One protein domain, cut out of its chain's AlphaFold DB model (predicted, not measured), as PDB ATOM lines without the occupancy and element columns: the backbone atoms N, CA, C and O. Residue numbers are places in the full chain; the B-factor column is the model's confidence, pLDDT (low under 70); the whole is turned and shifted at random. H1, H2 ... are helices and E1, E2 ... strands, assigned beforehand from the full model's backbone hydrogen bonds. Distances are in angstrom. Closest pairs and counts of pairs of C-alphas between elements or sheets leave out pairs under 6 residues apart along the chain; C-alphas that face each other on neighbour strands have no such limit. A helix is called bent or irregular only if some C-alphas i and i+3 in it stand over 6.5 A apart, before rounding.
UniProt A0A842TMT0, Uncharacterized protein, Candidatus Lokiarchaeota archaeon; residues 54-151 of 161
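What this domain is: This is residues 54 to 151 of the 161 residues of an uncharacterized protein of Candidatus Lokiarchaeota archaeon (UniProt A0A842TMT0). Three short helices, H1, H2 and H3, set crosswise to one another, pack round the base of a long two-stranded hairpin, E1 and E2, whose turn lies far from them at one end of the longest axis. The long helix H4 packs on H1 with its earlier turns and runs toward the other end of that axis, where its residues 146 to 151 stick out. The printed part has 98 residues with four named helices and two named strands, in the order H1, H2, H3, E1, E2, H4; the sheet is E1 - E2, antiparallel, and the class is mixed, helices and strands. The whole is elongated, with spans of 52 by 31 by 24 A, yet only just compact, close to loose, with a radius of gyration of the C-alphas of 14.9 A.

Where its parts are: H1 covers residues 54 to 65, beginning at C-alpha 54 at (49.059, -31.349, 38.186), and measures 16.4 A from first to last C-alpha. H2 covers residues 72 to 78 and measures 9.8 A. H3 covers residues 87 to 99 and measures 18.4 A; it is irregular, with C-alphas 93 and 96 standing 7.2 A apart. E1, residues 103 to 112, measures 27.5 A and ends at C-alpha 112 at (22.218, -18.259, 56.285). E2, residues 115 to 127, measures 29.3 A and bends by 75 degrees at residue 122. H4, residues 132 to 151, measures 29.6 A and ends at C-alpha 151 at (49.101, -20.596, 14.577); it is neither bent nor irregular, but only just: C-alphas 140 and 143 are 6.1 A apart.

How they stand to each other: H1 is the hub, touching the three other helices. It touches H2 about perpendicular, at 77 degrees, and their closest C-alphas are those of Ala 58 and Ile 78, 6.3 A apart. H1 and H3 only just touch, with 3 pairs of C-alphas within 8 A, through residue 55 of H1 and residues 93 to 97 of H3; the closest are those of Lys 55 and Ile 94, 7.0 A. With its residues 60 to 64 H1 touches H4, the closest C-alphas being those of Ala 63 and Ile 138, 4.5 A; they run the same way at a steep tilt of 68 degrees, only just short of perpendicular. H2 touches residues 87 to 91 of H3 about perpendicular, at 82 degrees, the closest C-alphas being those of Arg 76 and Ile 90, 6.3 A. E1 and E2 form a hairpin; N 104 and O 126, at 2.8 A, and N 112 and O 115, at 2.9 A, are within hydrogen-bond range. Residues 70 to 71 pair antiparallel with residues 124 to 125 of E2. The closest C-alphas of H1 and E2 are those of Leu 62 and Ile 127, 5.5 A; of H2 and E2, those of Thr 72 and Phe 123, 5.6 A; of H3 and E1, those of Leu 97 and Ile 103, 6.0 A. H4 is apart from H2, H3 and E1. In H1 and H2 every O i to N i+4 pair is within hydrogen-bond range; in H3 7 of 9 are, and in H4 12 of 16.

The domain as a whole: The two C-alphas farthest apart are those of Lys 113 and Thr 151, 53.4 A. The printed part runs from 54 to 151 and has no cut. The links H3 to E1, E1 to E2 and E2 to H4 are tight, H1 to H2 and H2 to H3 are short, and there is no long link. The mean pLDDT of the printed part is 86.6; it is under 70 at residues 110, 118 and 143 to 151.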
ATOM      1  N   LYS A  54      50.444 -31.854  38.218       95.69
ATOM      2  CA  LYS A  54      49.059 -31.349  38.186       95.69
ATOM      3  C   LYS A  54      48.964 -29.913  38.714       95.69
ATOM      4  O   LYS A  54      48.329 -29.073  38.082       95.69
ATOM      5  N   LYS A  55      49.655 -29.610  39.817       96.31
ATOM      6  CA  LYS A  55      49.775 -28.256  40.385       96.31
ATOM      7  C   LYS A  55      50.476 -27.296  39.421       96.31
ATOM      8  O   LYS A  55      49.975 -26.198  39.187       96.31
ATOM      9  N   ARG A  56      51.579 -27.726  38.790       96.38
ATOM     10  CA  ARG A  56      52.279 -26.926  37.765       96.38
ATOM     11  C   ARG A  56      51.368 -26.585  36.584       96.38
ATOM     12  O   ARG A  56      51.310 -25.430  36.176       96.38
ATOM     13  N   ILE A  57      50.617 -27.565  36.074       95.00
ATOM     14  CA  ILE A  57      49.652 -27.352  34.984       95.00
ATOM     15  C   ILE A  57      48.566 -26.352  35.401       95.00
ATOM     16  O   ILE A  57      48.244 -25.454  34.624       95.00
ATOM     17  N   ALA A  58      48.036 -26.461  36.623       95.75
ATOM     18  CA  ALA A  58      47.053 -25.510  37.135       95.75
ATOM     19  C   ALA A  58      47.606 -24.073  37.176       95.75
ATOM     20  O   ALA A  58      46.948 -23.163  36.672       95.75
ATOM     21  N   LEU A  59      48.824 -23.869  37.694       96.50
ATOM     22  CA  LEU A  59      49.480 -22.554  37.731       96.50
ATOM     23  C   LEU A  59      49.692 -21.968  36.330       96.50
ATOM     24  O   LEU A  59      49.315 -20.824  36.083       96.50
ATOM     25  N   ILE A  60      50.234 -22.759  35.399       94.81
ATOM     26  CA  ILE A  60      50.448 -22.335  34.006       94.81
ATOM     27  C   ILE A  60      49.113 -21.958  33.354       94.81
ATOM     28  O   ILE A  60      49.003 -20.936  32.678       94.81
ATOM     29  N   LYS A  61      48.065 -22.755  33.582       94.44
ATOM     30  CA  LYS A  61      46.746 -22.492  33.009       94.44
ATOM     31  C   LYS A  61      46.115 -21.220  33.572       94.44
ATOM     32  O   LYS A  61      45.560 -20.450  32.795       94.44
ATOM     33  N   LEU A  62      46.223 -20.977  34.877       94.94
ATOM     34  CA  LEU A  62      45.751 -19.738  35.502       94.94
ATOM     35  C   LEU A  62      46.521 -18.515  34.996       94.94
ATOM     36  O   LEU A  62      45.908 -17.492  34.710       94.94
ATOM     37  N   ALA A  63      47.842 -18.625  34.837       94.00
ATOM     38  CA  ALA A  63      48.665 -17.557  34.277       94.00
ATOM     39  C   ALA A  63      48.255 -17.216  32.840       94.00
ATOM     40  O   ALA A  63      48.090 -16.047  32.501       94.00
ATOM     41  N   HIS A  64      48.017 -18.234  32.011       90.31
ATOM     42  CA  HIS A  64      47.551 -18.052  30.639       90.31
ATOM     43  C   HIS A  64      46.147 -17.436  30.558       90.31
ATOM     44  O   HIS A  64      45.853 -16.683  29.631       90.31
ATOM     45  N   LEU A  65      45.271 -17.753  31.513       89.12
ATOM     46  CA  LEU A  65      43.907 -17.230  31.557       89.12
ATOM     47  C   LEU A  65      43.796 -15.853  32.217       89.12
ATOM     48  O   LEU A  65      42.755 -15.222  32.082       89.12
ATOM     49  N   PHE A  66      44.840 -15.357  32.888       89.06
ATOM     50  CA  PHE A  66      44.801 -14.059  33.564       89.06
ATOM     51  C   PHE A  66      44.240 -12.951  32.638       89.06
ATOM     52  O   PHE A  66      44.677 -12.857  31.476       89.06
ATOM     53  N   PRO A  67      43.273 -12.129  33.112       90.25
ATOM     54  CA  PRO A  67      42.784 -11.986  34.499       90.25
ATOM     55  C   PRO A  67      41.633 -12.922  34.932       90.25
ATOM     56  O   PRO A  67      41.029 -12.703  35.982       90.25
ATOM     57  N   GLU A  68      41.304 -13.956  34.160       89.62
ATOM     58  CA  GLU A  68      40.178 -14.846  34.457       89.62
ATOM     59  C   GLU A  68      40.440 -15.793  35.644       89.62
ATOM     60  O   GLU A  68      41.572 -16.054  36.059       89.62
ATOM     61  N   SER A  69      39.347 -16.324  36.197       92.38
ATOM     62  CA  SER A  69      39.345 -17.311  37.281       92.38
ATOM     63  C   SER A  69      38.820 -18.660  36.789       92.38
ATOM     64  O   SER A  69      37.988 -18.716  35.889       92.38
ATOM     65  N   LEU A  70      39.245 -19.749  37.428       92.44
ATOM     66  CA  LEU A  70      38.747 -21.100  37.169       92.44
ATOM     67  C   LEU A  70      37.756 -21.540  38.241       92.44
ATOM     68  O   LEU A  70      37.982 -21.310  39.429       92.44
ATOM     69  N   THR A  71      36.694 -22.238  37.843       93.00
ATOM     70  CA  THR A  71      35.825 -22.934  38.800       93.00
ATOM     71  C   THR A  71      36.520 -24.187  39.345       93.00
ATOM     72  O   THR A  71      37.414 -24.743  38.704       93.00
ATOM     73  N   THR A  72      36.094 -24.702  40.507       92.75
ATOM     74  CA  THR A  72      36.612 -25.987  41.023       92.75
ATOM     75  C   THR A  72      36.426 -27.143  40.028       92.75
ATOM     76  O   THR A  72      37.232 -28.073  40.002       92.75
ATOM     77  N   VAL A  73      35.375 -27.100  39.201       91.81
ATOM     78  CA  VAL A  73      35.092 -28.125  38.183       91.81
ATOM     79  C   VAL A  73      36.091 -28.038  37.028       91.81
ATOM     80  O   VAL A  73      36.641 -29.065  36.626       91.81
ATOM     81  N   ASP A  74      36.382 -26.831  36.537       94.06
ATOM     82  CA  ASP A  74      37.383 -26.624  35.482       94.06
ATOM     83  C   ASP A  74      38.780 -26.990  35.967       94.06
ATOM     84  O   ASP A  74      39.535 -27.662  35.266       94.06
ATOM     85  N   LEU A  75      39.101 -26.608  37.203       94.69
ATOM     86  CA  LEU A  75      40.355 -26.957  37.852       94.69
ATOM     87  C   LEU A  75      40.554 -28.473  37.916       94.69
ATOM     88  O   LEU A  75      41.618 -28.962  37.549       94.69
ATOM     89  N   ARG A  76      39.521 -29.230  38.308       95.56
ATOM     90  CA  ARG A  76      39.556 -30.700  38.309       95.56
ATOM     91  C   ARG A  76      39.914 -31.262  36.934       95.56
ATOM     92  O   ARG A  76      40.738 -32.170  36.841       95.56
ATOM     93  N   ARG A  77      39.309 -30.712  35.876       94.31
ATOM     94  CA  ARG A  77      39.570 -31.112  34.488       94.31
ATOM     95  C   ARG A  77      40.998 -30.768  34.061       94.31
ATOM     96  O   ARG A  77      41.664 -31.603  33.463       94.31
ATOM     97  N   ILE A  78      41.475 -29.567  34.385       94.12
ATOM     98  CA  ILE A  78      42.829 -29.085  34.061       94.12
ATOM     99  C   ILE A  78      43.899 -29.907  34.776       94.12
ATOM    100  O   ILE A  78      44.924 -30.236  34.190       94.12
ATOM    101  N   MET A  79      43.643 -30.279  36.027       94.19
ATOM    102  CA  MET A  79      44.499 -31.175  36.797       94.19
ATOM    103  C   MET A  79      44.349 -32.643  36.375       94.19
ATOM    104  O   MET A  79      44.897 -33.511  37.046       94.19
ATOM    105  N   GLU A  80      43.631 -32.943  35.288       93.56
ATOM    106  CA  GLU A  80      43.471 -34.288  34.723       93.56
ATOM    107  C   GLU A  80      42.953 -35.307  35.759       93.56
ATOM    108  O   GLU A  80      43.465 -36.422  35.875       93.56
ATOM    109  N   TYR A  81      41.994 -34.905  36.594       95.25
ATOM    110  CA  TYR A  81      41.283 -35.821  37.486       95.25
ATOM    111  C   TYR A  81      39.977 -36.305  36.854       95.25
ATOM    112  O   TYR A  81      39.384 -35.635  36.007       95.25
ATOM    113  N   SER A  82      39.505 -37.468  37.308       93.94
ATOM    114  CA  SER A  82      38.232 -38.038  36.864       93.94
ATOM    115  C   SER A  82      37.052 -37.108  37.201       93.94
ATOM    116  O   SER A  82      37.058 -36.468  38.258       93.94
ATOM    117  N   PRO A  83      35.985 -37.071  36.378       92.62
ATOM    118  CA  PRO A  83      34.729 -36.396  36.717       92.62
ATOM    119  C   PRO A  83      34.092 -36.866  38.035       92.62
ATOM    120  O   PRO A  83      33.289 -36.136  38.616       92.62
ATOM    121  N   ASN A  84      34.471 -38.048  38.529       93.69
ATOM    122  CA  ASN A  84      33.997 -38.596  39.801       93.69
ATOM    123  C   ASN A  84      34.869 -38.178  40.996       93.69
ATOM    124  O   ASN A  84      34.479 -38.382  42.143       93.69
ATOM    125  N   THR A  85      36.042 -37.576  40.764       93.50
ATOM    126  CA  THR A  85      36.897 -37.080  41.847       93.50
ATOM    127  C   THR A  85      36.181 -35.955  42.595       93.50
ATOM    128  O   THR A  85      35.690 -34.995  41.986       93.50
ATOM    129  N   SER A  86      36.120 -36.077  43.924       93.75
ATOM    130  CA  SER A  86      35.389 -35.143  44.781       93.75
ATOM    131  C   SER A  86      36.017 -33.747  44.760       93.75
ATOM    132  O   SER A  86      37.238 -33.588  44.771       93.75
ATOM    133  N   LEU A  87      35.185 -32.704  44.769       90.81
ATOM    134  CA  LEU A  87      35.670 -31.318  44.755       90.81
ATOM    135  C   LEU A  87      36.442 -30.956  46.039       90.81
ATOM    136  O   LEU A  87      37.312 -30.089  46.011       90.81
ATOM    137  N   SER A  88      36.168 -31.649  47.150       90.88
ATOM    138  CA  SER A  88      36.942 -31.538  48.392       90.88
ATOM    139  C   SER A  88      38.373 -32.048  48.227       90.88
ATOM    140  O   SER A  88      39.296 -31.416  48.728       90.88
ATOM    141  N   TYR A  89      38.576 -33.151  47.498       93.00
ATOM    142  CA  TYR A  89      39.918 -33.653  47.205       93.00
ATOM    143  C   TYR A  89      40.697 -32.650  46.344       93.00
ATOM    144  O   TYR A  89      41.821 -32.292  46.678       93.00
ATOM    145  N   ILE A  90      40.052 -32.098  45.311       94.12
ATOM    146  CA  ILE A  90      40.642 -31.045  44.466       94.12
ATOM    147  C   ILE A  90      41.022 -29.811  45.283       94.12
ATOM    148  O   ILE A  90      42.079 -29.234  45.057       94.12
ATOM    149  N   ARG A  91      40.188 -29.422  46.253       90.81
ATOM    150  CA  ARG A  91      40.503 -28.333  47.182       90.81
ATOM    151  C   ARG A  91      41.781 -28.614  47.965       90.81
ATOM    152  O   ARG A  91      42.641 -27.747  48.026       90.81
ATOM    153  N   ASN A  92      41.887 -29.803  48.552       92.81
ATOM    154  CA  ASN A  92      43.042 -30.176  49.363       92.81
ATOM    155  C   ASN A  92      44.326 -30.211  48.527       92.81
ATOM    156  O   ASN A  92      45.368 -29.757  48.988       92.81
ATOM    157  N   GLU A  93      44.236 -30.672  47.278       93.94
ATOM    158  CA  GLU A  93      45.373 -30.705  46.355       93.94
ATOM    159  C   GLU A  93      45.936 -29.317  46.026       93.94
ATOM    160  O   GLU A  93      47.107 -29.216  45.680       93.94
ATOM    161  N   ILE A  94      45.149 -28.242  46.123       94.38
ATOM    162  CA  ILE A  94      45.626 -26.878  45.834       94.38
ATOM    163  C   ILE A  94      45.925 -26.042  47.079       94.38
ATOM    164  O   ILE A  94      46.368 -24.906  46.932       94.38
ATOM    165  N   THR A  95      45.706 -26.574  48.286       93.19
ATOM    166  CA  THR A  95      45.942 -25.836  49.538       93.19
ATOM    167  C   THR A  95      47.385 -25.349  49.637       93.19
ATOM    168  O   THR A  95      47.609 -24.185  49.931       93.19
ATOM    169  N   GLU A  96      48.356 -26.188  49.272       94.88
ATOM    170  CA  GLU A  96      49.781 -25.822  49.264       94.88
ATOM    171  C   GLU A  96      50.071 -24.605  48.361       94.88
ATOM    172  O   GLU A  96      50.909 -23.767  48.679       94.88
ATOM    173  N   LEU A  97      49.344 -24.456  47.245       96.62
ATOM    174  CA  LEU A  97      49.491 -23.302  46.348       96.62
ATOM    175  C   LEU A  97      48.885 -22.022  46.944       96.62
ATOM    176  O   LEU A  97      49.378 -20.925  46.671       96.62
ATOM    177  N   GLU A  98      47.800 -22.153  47.715       95.56
ATOM    178  CA  GLU A  98      47.189 -21.049  48.465       95.56
ATOM    179  C   GLU A  98      48.111 -20.613  49.614       95.56
ATOM    180  O   GLU A  98      48.370 -19.422  49.768       95.56
ATOM    181  N   GLU A  99      48.666 -21.567  50.366       95.25
ATOM    182  CA  GLU A  99      49.614 -21.326  51.464       95.25
ATOM    183  C   GLU A  99      50.914 -20.677  50.975       95.25
ATOM    184  O   GLU A  99      51.408 -19.735  51.592       95.25
ATOM    185  N   ALA A 100      51.415 -21.096  49.811       95.38
ATOM    186  CA  ALA A 100      52.542 -20.457  49.134       95.38
ATOM    187  C   ALA A 100      52.188 -19.097  48.492       95.38
ATOM    188  O   ALA A 100      53.031 -18.486  47.833       95.38
ATOM    189  N   ASN A 101      50.952 -18.610  48.656       96.44
ATOM    190  CA  ASN A 101      50.464 -17.333  48.134       96.44
ATOM    191  C   ASN A 101      50.582 -17.203  46.598       96.44
ATOM    192  O   ASN A 101      50.711 -16.099  46.061       96.44
ATOM    193  N   LEU A 102      50.541 -18.327  45.874       97.31
ATOM    194  CA  LEU A 102      50.640 -18.370  44.409       97.31
ATOM    195  C   LEU A 102      49.272 -18.215  43.736       97.31
ATOM    196  O   LEU A 102      49.170 -17.702  42.618       97.31
ATOM    197  N   ILE A 103      48.210 -18.625  44.427       97.25
ATOM    198  CA  ILE A 103      46.822 -18.508  43.978       97.25
ATOM    199  C   ILE A 103      45.959 -17.836  45.043       97.25
ATOM    200  O   ILE A 103      46.306 -17.801  46.220       97.25
ATOM    201  N   ILE A 104      44.800 -17.337  44.625       95.38
ATOM    202  CA  ILE A 104      43.765 -16.784  45.496       95.38
ATOM    203  C   ILE A 104      42.512 -17.640  45.331       95.38
ATOM    204  O   ILE A 104      42.004 -17.779  44.213       95.38
ATOM    205  N   ILE A 105      41.995 -18.191  46.433       92.81
ATOM    206  CA  ILE A 105      40.729 -18.929  46.448       92.81
ATOM    207  C   ILE A 105      39.579 -17.986  46.817       92.81
ATOM    208  O   ILE A 105      39.412 -17.578  47.967       92.81
ATOM    209  N   ASN A 106      38.719 -17.705  45.844       86.31
ATOM    210  CA  ASN A 106      37.497 -16.930  46.011       86.31
ATOM    211  C   ASN A 106      36.386 -17.840  46.550       86.31
ATOM    212  O   ASN A 106      35.824 -18.676  45.837       86.31
ATOM    213  N   ARG A 107      36.085 -17.696  47.845       81.94
ATOM    214  CA  ARG A 107      35.059 -18.480  48.547       81.94
ATOM    215  C   ARG A 107      33.742 -17.709  48.545       81.94
ATOM    216  O   ARG A 107      33.709 -16.551  48.956       81.94
ATOM    217  N   HIS A 108      32.653 -18.352  48.126       72.69
ATOM    218  CA  HIS A 108      31.335 -17.722  48.157       72.69
ATOM    219  C   HIS A 108      30.891 -17.463  49.601       72.69
ATOM    220  O   HIS A 108      30.927 -18.354  50.454       72.69
ATOM    221  N   ILE A 109      30.453 -16.234  49.866       71.81
ATOM    222  CA  ILE A 109      29.852 -15.835  51.138       71.81
ATOM    223  C   ILE A 109      28.340 -15.870  50.950       71.81
ATOM    224  O   ILE A 109      27.795 -15.091  50.172       71.81
ATOM    225  N   THR A 110      27.658 -16.754  51.670       69.50
ATOM    226  CA  THR A 110      26.192 -16.815  51.701       69.50
ATOM    227  C   THR A 110      25.685 -16.317  53.047       69.50
ATOM    228  O   THR A 110      26.347 -16.485  54.068       69.50
ATOM    229  N   LYS A 111      24.510 -15.684  53.081       74.25
ATOM    230  CA  LYS A 111      23.827 -15.378  54.344       74.25
ATOM    231  C   LYS A 111      22.881 -16.527  54.671       74.25
ATOM    232  O   LYS A 111      21.934 -16.756  53.933       74.25
ATOM    233  N   GLU A 112      23.121 -17.225  55.774       73.75
ATOM    234  CA  GLU A 112      22.218 -18.259  56.285       73.75
ATOM    235  C   GLU A 112      21.716 -17.811  57.661       73.75
ATOM    236  O   GLU A 112      22.509 -17.501  58.552       73.75
ATOM    237  N   LYS A 113      20.388 -17.700  57.822       80.19
ATOM    238  CA  LYS A 113      19.737 -17.242  59.069       80.19
ATOM    239  C   LYS A 113      20.318 -15.922  59.619       80.19
ATOM    240  O   LYS A 113      20.588 -15.795  60.808       80.19
ATOM    241  N   GLY A 114      20.581 -14.953  58.737       79.12
ATOM    242  CA  GLY A 114      21.129 -13.638  59.104       79.12
ATOM    243  C   GLY A 114      22.639 -13.596  59.390       79.12
ATOM    244  O   GLY A 114      23.187 -12.505  59.534       79.12
ATOM    245  N   LYS A 115      23.344 -14.737  59.406       77.38
ATOM    246  CA  LYS A 115      24.802 -14.810  59.611       77.38
ATOM    247  C   LYS A 115      25.536 -15.028  58.285       77.38
ATOM    248  O   LYS A 115      25.064 -15.768  57.424       77.38
ATOM    249  N   LYS A 116      26.697 -14.385  58.107       74.25
ATOM    250  CA  LYS A 116      27.593 -14.650  56.966       74.25
ATOM    251  C   LYS A 116      28.257 -16.016  57.166       74.25
ATOM    252  O   LYS A 116      28.956 -16.218  58.153       74.25
ATOM    253  N   VAL A 117      28.050 -16.927  56.224       75.56
ATOM    254  CA  VAL A 117      28.643 -18.265  56.184       75.56
ATOM    255  C   VAL A 117      29.522 -18.364  54.942       75.56
ATOM    256  O   VAL A 117      29.090 -18.067  53.830       75.56
ATOM    257  N   HIS A 118      30.771 -18.785  55.127       68.44
ATOM    258  CA  HIS A 118      31.675 -19.065  54.017       68.44
ATOM    259  C   HIS A 118      31.419 -20.480  53.505       68.44
ATOM    260  O   HIS A 118      31.745 -21.458  54.183       68.44
ATOM    261  N   ARG A 119      30.867 -20.612  52.295       70.50
ATOM    262  CA  ARG A 119      30.762 -21.924  51.656       70.50
ATOM    263  C   ARG A 119      32.139 -22.378  51.202       70.50
ATOM    264  O   ARG A 119      32.881 -21.649  50.544       70.50
ATOM    265  N   LYS A 120      32.486 -23.611  51.574       74.44
ATOM    266  CA  LYS A 120      33.750 -24.231  51.165       74.44
ATOM    267  C   LYS A 120      33.726 -24.662  49.690       74.44
ATOM    268  O   LYS A 120      34.785 -24.712  49.070       74.44
ATOM    269  N   LEU A 121      32.555 -24.979  49.140       77.69
ATOM    270  CA  LEU A 121      32.373 -25.450  47.768       77.69
ATOM    271  C   LEU A 121      31.035 -24.942  47.191       77.69
ATOM    272  O   LEU A 121      30.091 -24.760  47.966       77.69
ATOM    273  N   PRO A 122      30.926 -24.770  45.860       80.62
ATOM    274  CA  PRO A 122      32.047 -24.651  44.919       80.62
ATOM    275  C   PRO A 122      32.911 -23.416  45.248       80.62
ATOM    276  O   PRO A 122      32.497 -22.555  46.024       80.62
ATOM    277  N   PHE A 123      34.130 -23.345  44.720       89.69
ATOM    278  CA  PHE A 123      34.986 -22.159  44.827       89.69
ATOM    279  C   PHE A 123      35.544 -21.781  43.458       89.69
ATOM    280  O   PHE A 123      35.546 -22.583  42.519       89.69
ATOM    281  N   MET A 124      36.033 -20.553  43.352       92.44
ATOM    282  CA  MET A 124      36.789 -20.105  42.190       92.44
ATOM    283  C   MET A 124      38.231 -19.845  42.596       92.44
ATOM    284  O   MET A 124      38.492 -19.474  43.739       92.44
ATOM    285  N   ILE A 125      39.165 -20.039  41.675       94.81
ATOM    286  CA  ILE A 125      40.572 -19.725  41.900       94.81
ATOM    287  C   ILE A 125      41.096 -18.781  40.836       94.81
ATOM    288  O   ILE A 125      40.722 -18.872  39.671       94.81
ATOM    289  N   SER A 126      41.989 -17.894  41.245       95.38
ATOM    290  CA  SER A 126      42.720 -16.993  40.358       95.38
ATOM    291  C   SER A 126      44.204 -17.057  40.683       95.38
ATOM    292  O   SER A 126      44.585 -17.405  41.802       95.38
ATOM    293  N   ILE A 127      45.053 -16.738  39.710       96.62
ATOM    294  CA  ILE A 127      46.480 -16.560  39.975       96.62
ATOM    295  C   ILE A 127      46.703 -15.297  40.815       96.62
ATOM    296  O   ILE A 127      46.081 -14.257  40.577       96.62
ATOM    297  N   ASN A 128      47.607 -15.364  41.794       96.81
ATOM    298  CA  ASN A 128      47.962 -14.192  42.579       96.81
ATOM    299  C   ASN A 128      48.908 -13.273  41.794       96.81
ATOM    300  O   ASN A 128      50.128 -13.339  41.926       96.81
ATOM    301  N   HIS A 129      48.345 -12.360  41.008       93.56
ATOM    302  CA  HIS A 129      49.103 -11.376  40.226       93.56
ATOM    303  C   HIS A 129      49.882 -10.350  41.070       93.56
ATOM    304  O   HIS A 129      50.607  -9.536  40.508       93.56
ATOM    305  N   LYS A 130      49.760 -10.351  42.406       94.44
ATOM    306  CA  LYS A 130      50.620  -9.536  43.280       94.44
ATOM    307  C   LYS A 130      51.946 -10.231  43.602       94.44
ATOM    308  O   LYS A 130      52.905  -9.561  43.973       94.44
ATOM    309  N   HIS A 131      52.025 -11.552  43.439       93.50
ATOM    310  CA  HIS A 131      53.238 -12.320  43.692       93.50
ATOM    311  C   HIS A 131      54.239 -12.166  42.535       93.50
ATOM    312  O   HIS A 131      53.898 -12.417  41.377       93.50
ATOM    313  N   THR A 132      55.497 -11.808  42.824       92.19
ATOM    314  CA  THR A 132      56.517 -11.506  41.797       92.19
ATOM    315  C   THR A 132      56.699 -12.633  40.783       92.19
ATOM    316  O   THR A 132      56.566 -12.391  39.585       92.19
ATOM    317  N   LYS A 133      56.877 -13.880  41.238       92.50
ATOM    318  CA  LYS A 133      57.027 -15.033  40.329       92.50
ATOM    319  C   LYS A 133      55.772 -15.302  39.490       92.50
ATOM    320  O   LYS A 133      55.873 -15.783  38.371       92.50
ATOM    321  N   MET A 134      54.586 -14.983  40.010       95.81
ATOM    322  CA  MET A 134      53.335 -15.189  39.275       95.81
ATOM    323  C   MET A 134      53.131 -14.112  38.217       95.81
ATOM    324  O   MET A 134      52.683 -14.437  37.126       95.81
ATOM    325  N   ARG A 135      53.535 -12.861  38.482       93.12
ATOM    326  CA  ARG A 135      53.612 -11.819  37.444       93.12
ATOM    327  C   ARG A 135      54.535 -12.238  36.311       93.12
ATOM    328  O   ARG A 135      54.129 -12.162  35.161       93.12
ATOM    329  N   LEU A 136      55.725 -12.743  36.641       91.25
ATOM    330  CA  LEU A 136      56.653 -13.257  35.637       91.25
ATOM    331  C   LEU A 136      56.030 -14.408  34.836       91.25
ATOM    332  O   LEU A 136      56.072 -14.391  33.611       91.25
ATOM    333  N   LEU A 137      55.383 -15.367  35.504       92.81
ATOM    334  CA  LEU A 137      54.698 -16.474  34.831       92.81
ATOM    335  C   LEU A 137      53.567 -15.990  33.906       92.81
ATOM    336  O   LEU A 137      53.428 -16.511  32.802       92.81
ATOM    337  N   ILE A 138      52.783 -14.991  34.328       91.38
ATOM    338  CA  ILE A 138      51.752 -14.343  33.501       91.38
ATOM    339  C   ILE A 138      52.392 -13.711  32.262       91.38
ATOM    340  O   ILE A 138      51.927 -13.981  31.157       91.38
ATOM    341  N   SER A 139      53.475 -12.945  32.424       88.12
ATOM    342  CA  SER A 139      54.195 -12.309  31.311       88.12
ATOM    343  C   SER A 139      54.793 -13.327  30.337       88.12
ATOM    344  O   SER A 139      54.728 -13.146  29.127       88.12
ATOM    345  N   LEU A 140      55.333 -14.443  30.830       87.25
ATOM    346  CA  LEU A 140      55.814 -15.520  29.958       87.25
ATOM    347  C   LEU A 140      54.654 -16.190  29.201       87.25
ATOM    348  O   LEU A 140      54.795 -16.567  28.040       87.25
ATOM    349  N   CYS A 141      53.484 -16.311  29.834       86.19
ATOM    350  CA  CYS A 141      52.302 -16.930  29.238       86.19
ATOM    351  C   CYS A 141      51.511 -15.999  28.301       86.19
ATOM    352  O   CYS A 141      50.726 -16.506  27.490       86.19
ATOM    353  N   SER A 142      51.693 -14.674  28.378       75.81
ATOM    354  CA  SER A 142      51.018 -13.716  27.491       75.81
ATOM    355  C   SER A 142      51.517 -13.810  26.051       75.81
ATOM    356  O   SER A 142      50.697 -13.758  25.139       75.81
ATOM    357  N   TYR A 143      52.804 -14.103  25.837       63.44
ATOM    358  CA  TYR A 143      53.346 -14.399  24.501       63.44
ATOM    359  C   TYR A 143      52.704 -15.641  23.857       63.44
ATOM    360  O   TYR A 143      52.580 -15.742  22.637       63.44
ATOM    361  N   GLY A 144      52.210 -16.581  24.668       54.53
ATOM    362  CA  GLY A 144      51.468 -17.741  24.176       54.53
ATOM    363  C   GLY A 144      50.092 -17.402  23.584       54.53
ATOM    364  O   GLY A 144      49.585 -18.169  22.765       54.53
ATOM    365  N   LYS A 145      49.471 -16.273  23.972       56.81
ATOM    366  CA  LYS A 145      48.200 -15.819  23.372       56.81
ATOM    367  C   LYS A 145      48.422 -15.384  21.922       56.81
ATOM    368  O   LYS A 145      47.710 -15.863  21.043       56.81
ATOM    369  N   GLU A 146      49.474 -14.606  21.677       55.88
ATOM    370  CA  GLU A 146      49.897 -14.196  20.332       55.88
ATOM    371  C   GLU A 146      50.272 -15.410  19.470       55.88
ATOM    372  O   GLU A 146      49.818 -15.530  18.334       55.88
ATOM    373  N   TYR A 147      51.006 -16.383  20.024       49.78
ATOM    374  CA  TYR A 147      51.357 -17.613  19.303       49.78
ATOM    375  C   TYR A 147      50.125 -18.445  18.895       49.78
ATOM    376  O   TYR A 147      50.089 -19.030  17.811       49.78
ATOM    377  N   LYS A 148      49.078 -18.486  19.730       52.31
ATOM    378  CA  LYS A 148      47.815 -19.181  19.422       52.31
ATOM    379  C   LYS A 148      47.019 -18.485  18.311       52.31
ATOM    380  O   LYS A 148      46.311 -19.153  17.563       52.31
ATOM    381  N   GLU A 149      47.112 -17.164  18.207       57.81
ATOM    382  CA  GLU A 149      46.512 -16.392  17.112       57.81
ATOM    383  C   GLU A 149      47.307 -16.563  15.813       57.81
ATOM    384  O   GLU A 149      46.714 -16.865  14.778       57.81
ATOM    385  N   LEU A 150      48.641 -16.511  15.890       51.25
ATOM    386  CA  LEU A 150      49.558 -16.768  14.775       51.25
ATOM    387  C   LEU A 150      49.372 -18.173  14.179       51.25
ATOM    388  O   LEU A 150      49.213 -18.326  12.968       51.25
ATOM    389  N   THR A 151      49.317 -19.205  15.019       48.00
ATOM    390  CA  THR A 151      49.101 -20.596  14.577       48.00
ATOM    391  C   THR A 151      47.710 -20.817  13.987       48.00
ATOM    392  O   THR A 151      47.579 -21.516  12.986       48.00
TER     393      THR A 151